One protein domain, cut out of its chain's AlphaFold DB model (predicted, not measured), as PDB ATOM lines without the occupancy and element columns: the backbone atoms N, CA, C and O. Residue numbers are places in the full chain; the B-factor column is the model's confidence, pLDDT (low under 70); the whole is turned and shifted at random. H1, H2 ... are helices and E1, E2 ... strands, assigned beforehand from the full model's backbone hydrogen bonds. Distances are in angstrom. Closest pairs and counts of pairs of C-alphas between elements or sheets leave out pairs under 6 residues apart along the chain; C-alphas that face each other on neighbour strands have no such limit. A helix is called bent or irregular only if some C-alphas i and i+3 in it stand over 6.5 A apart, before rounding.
ATOM      1  N   LEU A   4      10.978 -25.612 -19.062       96.25
ATOM      2  CA  LEU A   4      11.048 -25.882 -17.630       96.25
ATOM      3  C   LEU A   4      10.994 -24.559 -16.870       96.25
ATOM      4  O   LEU A   4      11.749 -23.634 -17.183       96.25
ATOM      5  N   LYS A   5      10.113 -24.468 -15.877       95.25
ATOM      6  CA  LYS A   5      10.032 -23.339 -14.942       95.25
ATOM      7  C   LYS A   5      10.041 -23.862 -13.514       95.25
ATOM      8  O   LYS A   5       9.564 -24.964 -13.282       95.25
ATOM      9  N   ILE A   6      10.586 -23.085 -12.578       96.06
ATOM     10  CA  ILE A   6      10.446 -23.395 -11.150       96.06
ATOM     11  C   ILE A   6       8.957 -23.392 -10.817       96.06
ATOM     12  O   ILE A   6       8.253 -22.468 -11.223       96.06
ATOM     13  N   ALA A   7       8.500 -24.438 -10.135       96.25
ATOM     14  CA  ALA A   7       7.101 -24.583  -9.780       96.25
ATOM     15  C   ALA A   7       6.684 -23.495  -8.780       96.25
ATOM     16  O   ALA A   7       7.380 -23.230  -7.795       96.25
ATOM     17  N   GLU A   8       5.539 -22.870  -9.027       94.75
ATOM     18  CA  GLU A   8       4.939 -21.890  -8.123       94.75
ATOM     19  C   GLU A   8       3.711 -22.485  -7.430       94.75
ATOM     20  O   GLU A   8       3.158 -23.489  -7.865       94.75
ATOM     21  N   LYS A   9       3.216 -21.851  -6.359       93.81
ATOM     22  CA  LYS A   9       2.030 -22.349  -5.628       93.81
ATOM     23  C   LYS A   9       0.802 -22.562  -6.523       93.81
ATOM     24  O   LYS A   9      -0.033 -23.403  -6.214       93.81
ATOM     25  N   ALA A  10       0.696 -21.803  -7.615       95.12
ATOM     26  CA  ALA A  10      -0.375 -21.936  -8.599       95.12
ATOM     27  C   ALA A  10      -0.307 -23.244  -9.414       95.12
ATOM     28  O   ALA A  10      -1.307 -23.619 -10.020       95.12
ATOM     29  N   ASP A  11       0.832 -23.943  -9.408       96.75
ATOM     30  CA  ASP A  11       1.045 -25.193 -10.145       96.75
ATOM     31  C   ASP A  11       0.634 -26.443  -9.345       96.75
ATOM     32  O   ASP A  11       0.561 -27.531  -9.919       96.75
ATOM     33  N   LEU A  12       0.315 -26.307  -8.048       97.62
ATOM     34  CA  LEU A  12      -0.131 -27.423  -7.201       97.62
ATOM     35  C   LEU A  12      -1.276 -28.239  -7.843       97.62
ATOM     36  O   LEU A  12      -1.139 -29.460  -7.910       97.62
ATOM     37  N   PRO A  13      -2.336 -27.631  -8.419       97.62
ATOM     38  CA  PRO A  13      -3.397 -28.401  -9.071       97.62
ATOM     39  C   PRO A  13      -2.915 -29.250 -10.258       97.62
ATOM     40  O   PRO A  13      -3.449 -30.328 -10.522       97.62
ATOM     41  N   VAL A  14      -1.900 -28.792 -11.001       97.50
ATOM     42  CA  VAL A  14      -1.326 -29.560 -12.121       97.50
ATOM     43  C   VAL A  14      -0.496 -30.724 -11.591       97.50
ATOM     44  O   VAL A  14      -0.635 -31.842 -12.092       97.50
ATOM     45  N   PHE A  15       0.300 -30.485 -10.550       97.62
ATOM     46  CA  PHE A  15       1.084 -31.513  -9.873       97.62
ATOM     47  C   PHE A  15       0.196 -32.654  -9.353       97.62
ATOM     48  O   PHE A  15       0.404 -33.814  -9.721       97.62
ATOM     49  N   THR A  16      -0.854 -32.333  -8.588       98.19
ATOM     50  CA  THR A  16      -1.815 -33.325  -8.075       98.19
ATOM     51  C   THR A  16      -2.514 -34.061  -9.214       98.19
ATOM     52  O   THR A  16      -2.644 -35.286  -9.192       98.19
ATOM     53  N   LYS A  17      -2.926 -33.343 -10.268       97.81
ATOM     54  CA  LYS A  17      -3.588 -33.945 -11.433       97.81
ATOM     55  C   LYS A  17      -2.710 -34.995 -12.114       97.81
ATOM     56  O   LYS A  17      -3.221 -36.068 -12.443       97.81
ATOM     57  N   VAL A  18      -1.430 -34.701 -12.348       97.06
ATOM     58  CA  VAL A  18      -0.490 -35.646 -12.976       97.06
ATOM     59  C   VAL A  18      -0.206 -36.829 -12.053       97.06
ATOM     60  O   VAL A  18      -0.208 -37.972 -12.511       97.06
ATOM     61  N   TYR A  19      -0.074 -36.594 -10.748       97.81
ATOM     62  CA  TYR A  19       0.071 -37.675  -9.774       97.81
ATOM     63  C   TYR A  19      -1.140 -38.624  -9.765       97.81
ATOM     64  O   TYR A  19      -0.989 -39.837  -9.902       97.81
ATOM     65  N   ASN A  20      -2.362 -38.088  -9.743       98.12
ATOM     66  CA  ASN A  20      -3.589 -38.890  -9.814       98.12
ATOM     67  C   ASN A  20      -3.749 -39.619 -11.160       98.12
ATOM     68  O   ASN A  20      -4.335 -40.701 -11.218       98.12
ATOM     69  N   GLN A  21      -3.212 -39.084 -12.266       97.44
ATOM     70  CA  GLN A  21      -3.125 -39.842 -13.523       97.44
ATOM     71  C   GLN A  21      -2.249 -41.092 -13.365       97.44
ATOM     72  O   GLN A  21      -2.662 -42.164 -13.808       97.44
ATOM     73  N   ALA A  22      -1.105 -40.982 -12.687       97.19
ATOM     74  CA  ALA A  22      -0.251 -42.126 -12.383       97.19
ATOM     75  C   ALA A  22      -0.933 -43.154 -11.461       97.19
ATOM     76  O   ALA A  22      -0.811 -44.355 -11.712       97.19
ATOM     77  N   ILE A  23      -1.702 -42.708 -10.459       98.06
ATOM     78  CA  ILE A  23      -2.496 -43.600  -9.590       98.06
ATOM     79  C   ILE A  23      -3.487 -44.415 -10.428       98.06
ATOM     80  O   ILE A  23      -3.499 -45.646 -10.358       98.06
ATOM     81  N   ARG A  24      -4.266 -43.757 -11.299       98.06
ATOM     82  CA  ARG A  24      -5.230 -44.431 -12.193       98.06
ATOM     83  C   ARG A  24      -4.572 -45.463 -13.108       98.06
ATOM     84  O   ARG A  24      -5.173 -46.497 -13.396       98.06
ATOM     85  N   MET A  25      -3.349 -45.192 -13.561       97.56
ATOM     86  CA  MET A  25      -2.578 -46.100 -14.413       97.56
ATOM     87  C   MET A  25      -1.914 -47.250 -13.645       97.56
ATOM     88  O   MET A  25      -1.526 -48.233 -14.275       97.56
ATOM     89  N   ARG A  26      -1.784 -47.145 -12.313       95.06
ATOM     90  CA  ARG A  26      -1.175 -48.152 -11.423       95.06
ATOM     91  C   ARG A  26       0.214 -48.615 -11.879       95.06
ATOM     92  O   ARG A  26       0.528 -49.802 -11.814       95.06
ATOM     93  N   ASN A  27       1.031 -47.696 -12.392       92.44
ATOM     94  CA  ASN A  27       2.291 -48.045 -13.055       92.44
ATOM     95  C   ASN A  27       3.551 -47.446 -12.413       92.44
ATOM     96  O   ASN A  27       4.612 -48.051 -12.544       92.44
ATOM     97  N   VAL A  28       3.470 -46.281 -11.763       96.38
ATOM     98  CA  VAL A  28       4.669 -45.557 -11.280       96.38
ATOM     99  C   VAL A  28       4.589 -45.053  -9.839       96.38
ATOM    100  O   VAL A  28       5.610 -44.649  -9.291       96.38
ATOM    101  N   THR A  29       3.413 -45.085  -9.217       96.56
ATOM    102  CA  THR A  29       3.210 -44.698  -7.813       96.56
ATOM    103  C   THR A  29       2.714 -45.886  -6.989       96.56
ATOM    104  O   THR A  29       2.160 -46.840  -7.537       96.56
ATOM    105  N   ALA A  30       2.962 -45.835  -5.679       97.19
ATOM    106  CA  ALA A  30       2.506 -46.828  -4.712       97.19
ATOM    107  C   ALA A  30       1.076 -46.566  -4.206       97.19
ATOM    108  O   ALA A  30       0.463 -47.476  -3.646       97.19
ATOM    109  N   ASP A  31       0.549 -45.354  -4.399       97.44
ATOM    110  CA  ASP A  31      -0.814 -45.016  -3.995       97.44
ATOM    111  C   ASP A  31      -1.851 -45.714  -4.880       97.44
ATOM    112  O   ASP A  31      -1.654 -45.920  -6.082       97.44
ATOM    113  N   VAL A  32      -2.971 -46.093  -4.264       97.06
ATOM    114  CA  VAL A  32      -4.069 -46.819  -4.925       97.06
ATOM    115  C   VAL A  32      -5.343 -45.994  -5.083       97.06
ATOM    116  O   VAL A  32      -6.165 -46.352  -5.930       97.06
ATOM    117  N   ASP A  33      -5.467 -44.908  -4.319       98.12
ATOM    118  CA  ASP A  33      -6.603 -43.987  -4.294       98.12
ATOM    119  C   ASP A  33      -6.121 -42.569  -4.639       98.12
ATOM    120  O   ASP A  33      -4.995 -42.203  -4.310       98.12
ATOM    121  N   GLU A  34      -6.951 -41.793  -5.344       98.31
ATOM    122  CA  GLU A  34      -6.626 -40.408  -5.716       98.31
ATOM    123  C   GLU A  34      -6.536 -39.500  -4.485       98.31
ATOM    124  O   GLU A  34      -7.320 -39.640  -3.548       98.31
ATOM    125  N   VAL A  35      -5.614 -38.540  -4.530       98.31
ATOM    126  CA  VAL A  35      -5.351 -37.577  -3.450       98.31
ATOM    127  C   VAL A  35      -5.831 -36.174  -3.819       98.31
ATOM    128  O   VAL A  35      -5.898 -35.820  -5.002       98.31
ATOM    129  N   SER A  36      -6.169 -35.364  -2.819       98.50
ATOM    130  CA  SER A  36      -6.578 -33.970  -3.003       98.50
ATOM    131  C   SER A  36      -5.384 -33.006  -3.088       98.50
ATOM    132  O   SER A  36      -4.248 -33.345  -2.748       98.50
ATOM    133  N   ASP A  37      -5.640 -31.770  -3.525       98.31
ATOM    134  CA  ASP A  37      -4.616 -30.719  -3.540       98.31
ATOM    135  C   ASP A  37      -4.126 -30.395  -2.122       98.31
ATOM    136  O   ASP A  37      -2.936 -30.156  -1.909       98.31
ATOM    137  N   GLU A  38      -5.019 -30.425  -1.131       98.19
ATOM    138  CA  GLU A  38      -4.676 -30.210   0.276       98.19
ATOM    139  C   GLU A  38      -3.742 -31.301   0.811       98.19
ATOM    140  O   GLU A  38      -2.817 -30.995   1.565       98.19
ATOM    141  N   GLU A  39      -3.951 -32.555   0.399       98.19
ATOM    142  CA  GLU A  39      -3.101 -33.690   0.770       98.19
ATOM    143  C   GLU A  39      -1.724 -33.624   0.096       98.19
ATOM    144  O   GLU A  39      -0.726 -33.995   0.716       98.19
ATOM    145  N   MET A  40      -1.639 -33.094  -1.132       97.81
ATOM    146  CA  MET A  40      -0.364 -32.927  -1.842       97.81
ATOM    147  C   MET A  40       0.399 -31.650  -1.508       97.81
ATOM    148  O   MET A  40       1.620 -31.599  -1.703       97.81
ATOM    149  N   ALA A  41      -0.263 -30.635  -0.954       97.94
ATOM    150  CA  ALA A  41       0.371 -29.372  -0.597       97.94
ATOM    151  C   ALA A  41       1.635 -29.538   0.277       97.94
ATOM    152  O   ALA A  41       2.623 -28.861  -0.011       97.94
ATOM    153  N   PRO A  42       1.692 -30.409   1.307       97.75
ATOM    154  CA  PRO A  42       2.908 -30.608   2.099       97.75
ATOM    155  C   PRO A  42       4.084 -31.156   1.281       97.75
ATOM    156  O   PRO A  42       5.208 -30.687   1.449       97.75
ATOM    157  N   ILE A  43       3.835 -32.106   0.370       96.12
ATOM    158  CA  ILE A  43       4.868 -32.692  -0.499       96.12
ATOM    159  C   ILE A  43       5.364 -31.640  -1.490       96.12
ATOM    160  O   ILE A  43       6.571 -31.423  -1.612       96.12
ATOM    161  N   PHE A  44       4.446 -30.927  -2.141       97.50
ATOM    162  CA  PHE A  44       4.778 -29.850  -3.069       97.50
ATOM    163  C   PHE A  44       5.620 -28.760  -2.386       97.50
ATOM    164  O   PHE A  44       6.717 -28.444  -2.842       97.50
ATOM    165  N   ASN A  45       5.168 -28.266  -1.229       95.81
ATOM    166  CA  ASN A  45       5.825 -27.194  -0.473       95.81
ATOM    167  C   ASN A  45       7.118 -27.624   0.246       95.81
ATOM    168  O   ASN A  45       7.808 -26.767   0.793       95.81
ATOM    169  N   SER A  46       7.449 -28.920   0.273       96.31
ATOM    170  CA  SER A  46       8.721 -29.405   0.831       96.31
ATOM    171  C   SER A  46       9.930 -29.098  -0.063       96.31
ATOM    172  O   SER A  46      11.072 -29.218   0.380       96.31
ATOM    173  N   HIS A  47       9.677 -28.696  -1.311       95.19
ATOM    174  CA  HIS A  47      10.695 -28.326  -2.284       95.19
ATOM    175  C   HIS A  47      11.092 -26.857  -2.126       95.19
ATOM    176  O   HIS A  47      10.258 -25.979  -1.900       95.19
ATOM    177  N   ASP A  48      12.383 -26.586  -2.286       88.69
ATOM    178  CA  ASP A  48      12.959 -25.248  -2.198       88.69
ATOM    179  C   ASP A  48      14.049 -25.047  -3.261       88.69
ATOM    180  O   ASP A  48      14.237 -25.860  -4.164       88.69
ATOM    181  N   THR A  49      14.796 -23.948  -3.174       88.62
ATOM    182  CA  THR A  49      15.864 -23.650  -4.145       88.62
ATOM    183  C   THR A  49      17.037 -24.637  -4.110       88.62
ATOM    184  O   THR A  49      17.770 -24.733  -5.093       88.62
ATOM    185  N   SER A  50      17.216 -25.390  -3.022       94.31
ATOM    186  CA  SER A  50      18.234 -26.441  -2.896       94.31
ATOM    187  C   SER A  50      17.762 -27.791  -3.450       94.31
ATOM    188  O   SER A  50      18.583 -28.597  -3.893       94.31
ATOM    189  N   ARG A  51      16.443 -28.030  -3.458       95.31
ATOM    190  CA  ARG A  51      15.775 -29.202  -4.046       95.31
ATOM    191  C   ARG A  51      14.554 -28.750  -4.852       95.31
ATOM    192  O   ARG A  51      13.431 -28.854  -4.357       95.31
ATOM    193  N   PRO A  52      14.765 -28.216  -6.066       95.69
ATOM    194  CA  PRO A  52      13.699 -27.581  -6.826       95.69
ATOM    195  C   PRO A  52      12.724 -28.599  -7.414       95.69
ATOM    196  O   PRO A  52      13.117 -29.672  -7.873       95.69
ATOM    197  N   LEU A  53      11.457 -28.193  -7.473       97.12
ATOM    198  CA  LEU A  53      10.447 -28.794  -8.332       97.12
ATOM    199  C   LEU A  53      10.295 -27.920  -9.583       97.12
ATOM    200  O   LEU A  53      10.291 -26.688  -9.493       97.12
ATOM    201  N   TYR A  54      10.178 -28.558 -10.743       97.00
ATOM    202  CA  TYR A  54       9.968 -27.872 -12.012       97.00
ATOM    203  C   TYR A  54       8.632 -28.271 -12.618       97.00
ATOM    204  O   TYR A  54       8.300 -29.450 -12.638       97.00
ATOM    205  N   THR A  55       7.944 -27.283 -13.179       96.81
ATOM    206  CA  THR A  55       6.766 -27.462 -14.023       96.81
ATOM    207  C   THR A  55       7.197 -27.405 -15.492       96.81
ATOM    208  O   THR A  55       7.973 -26.527 -15.902       96.81
ATOM    209  N   ILE A  56       6.691 -28.325 -16.302       96.94
ATOM    210  CA  ILE A  56       6.852 -28.414 -17.750       96.94
ATOM    211  C   ILE A  56       5.700 -27.666 -18.421       96.94
ATOM    212  O   ILE A  56       4.526 -27.957 -18.198       96.94
ATOM    213  N   TRP A  57       6.045 -26.726 -19.296       96.44
ATOM    214  CA  TRP A  57       5.100 -25.920 -20.063       96.44
ATOM    215  C   TRP A  57       5.224 -26.223 -21.555       96.44
ATOM    216  O   TRP A  57       6.340 -26.322 -22.075       96.44
ATOM    217  N   ASP A  58       4.092 -26.339 -22.241       96.00
ATOM    218  CA  ASP A  58       4.040 -26.495 -23.695       96.00
ATOM    219  C   ASP A  58       4.203 -25.152 -24.445       96.00
ATOM    220  O   ASP A  58       4.375 -24.080 -23.851       96.00
TER     221      ASP A  58
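Overview. This is residues 4 to 58 of the 65 residues of the protein "Putative N-acetyltransferase" of Staphylococcus carnosus (UniProt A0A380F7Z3). One long helix, H1, makes much of the length of this small domain; a shorter helix, H2, crosses it at residues 12 to 16, and a two-strand ribbon of E1 and E2 lies near the end where H1 begins. After H1 the chain turns and folds back through residues 26 to 36 to reach H2, and a loop after H2 brings it round to E2, which pairs with E1. The printed part has 55 residues, with two named strands and two named helices in the order E1, H1, H2, E2; the sheet, E1 - E2, is antiparallel, and the class is mixed, helices and strands. The whole is compact, with a radius of gyration of the C-alphas of 11.6 A, and rounded, spanning 30 by 25 by 19 A.

Along the chain. E1 is residues 4 to 6, 7.0 A from first to last C-alpha, and begins with C-alpha 4 at (11.048, -25.882, -17.630). H1, residues 9 to 25, is 25.7 A long and ends with C-alpha 25 at (-2.578, -46.100, -14.413); it is irregular, with C-alphas 10 and 13 7.2 A apart. H2, residues 37 to 45, is 11.4 A long and is irregular, but only just: C-alphas 39 and 42 are 6.9 A apart. E2, residues 54 to 57, is 9.6 A long and ends with C-alpha 57 at (5.100, -25.920, -20.063).

Arrangement. E1 and E2 are antiparallel neighbours, with 136 degrees between their directions. The C-alphas of Ile 6 and Tyr 54 face each other at 4.6 A. N 5 and O 55, 3.0 A apart, and N 55 and O 5, 2.8 A apart, are within hydrogen-bond range. The closest C-alphas of H1 and E2 are those of Asp 11 and Thr 55, at 7.3 A. H1 touches H2 with residues 12 to 16 alone; their closest C-alphas, those of Thr 16 and Asp 37, are 5.9 A apart. The two helices run opposite ways at a steep tilt of 69 degrees, only just short of about perpendicular. E1 and H2 are apart. O i to N i+4 pairs are within hydrogen-bond range for 11 of 13 in H1 and 3 of 5 in H2.

Size, cuts and confidence. The two C-alphas farthest apart in the domain, those of Arg 24 and Ser 50, are 31.0 A apart, while those of the first and last printed residues, Leu 4 and Asp 58, are 9.3 A apart. The link from E1 to H1 is tight, with 2 residues; that from H1 to H2 is long, with 11; that from H2 to E2 is short, with 8. The printed part has no cut. Its mean pLDDT is 96.5, and no printed residue is under 70.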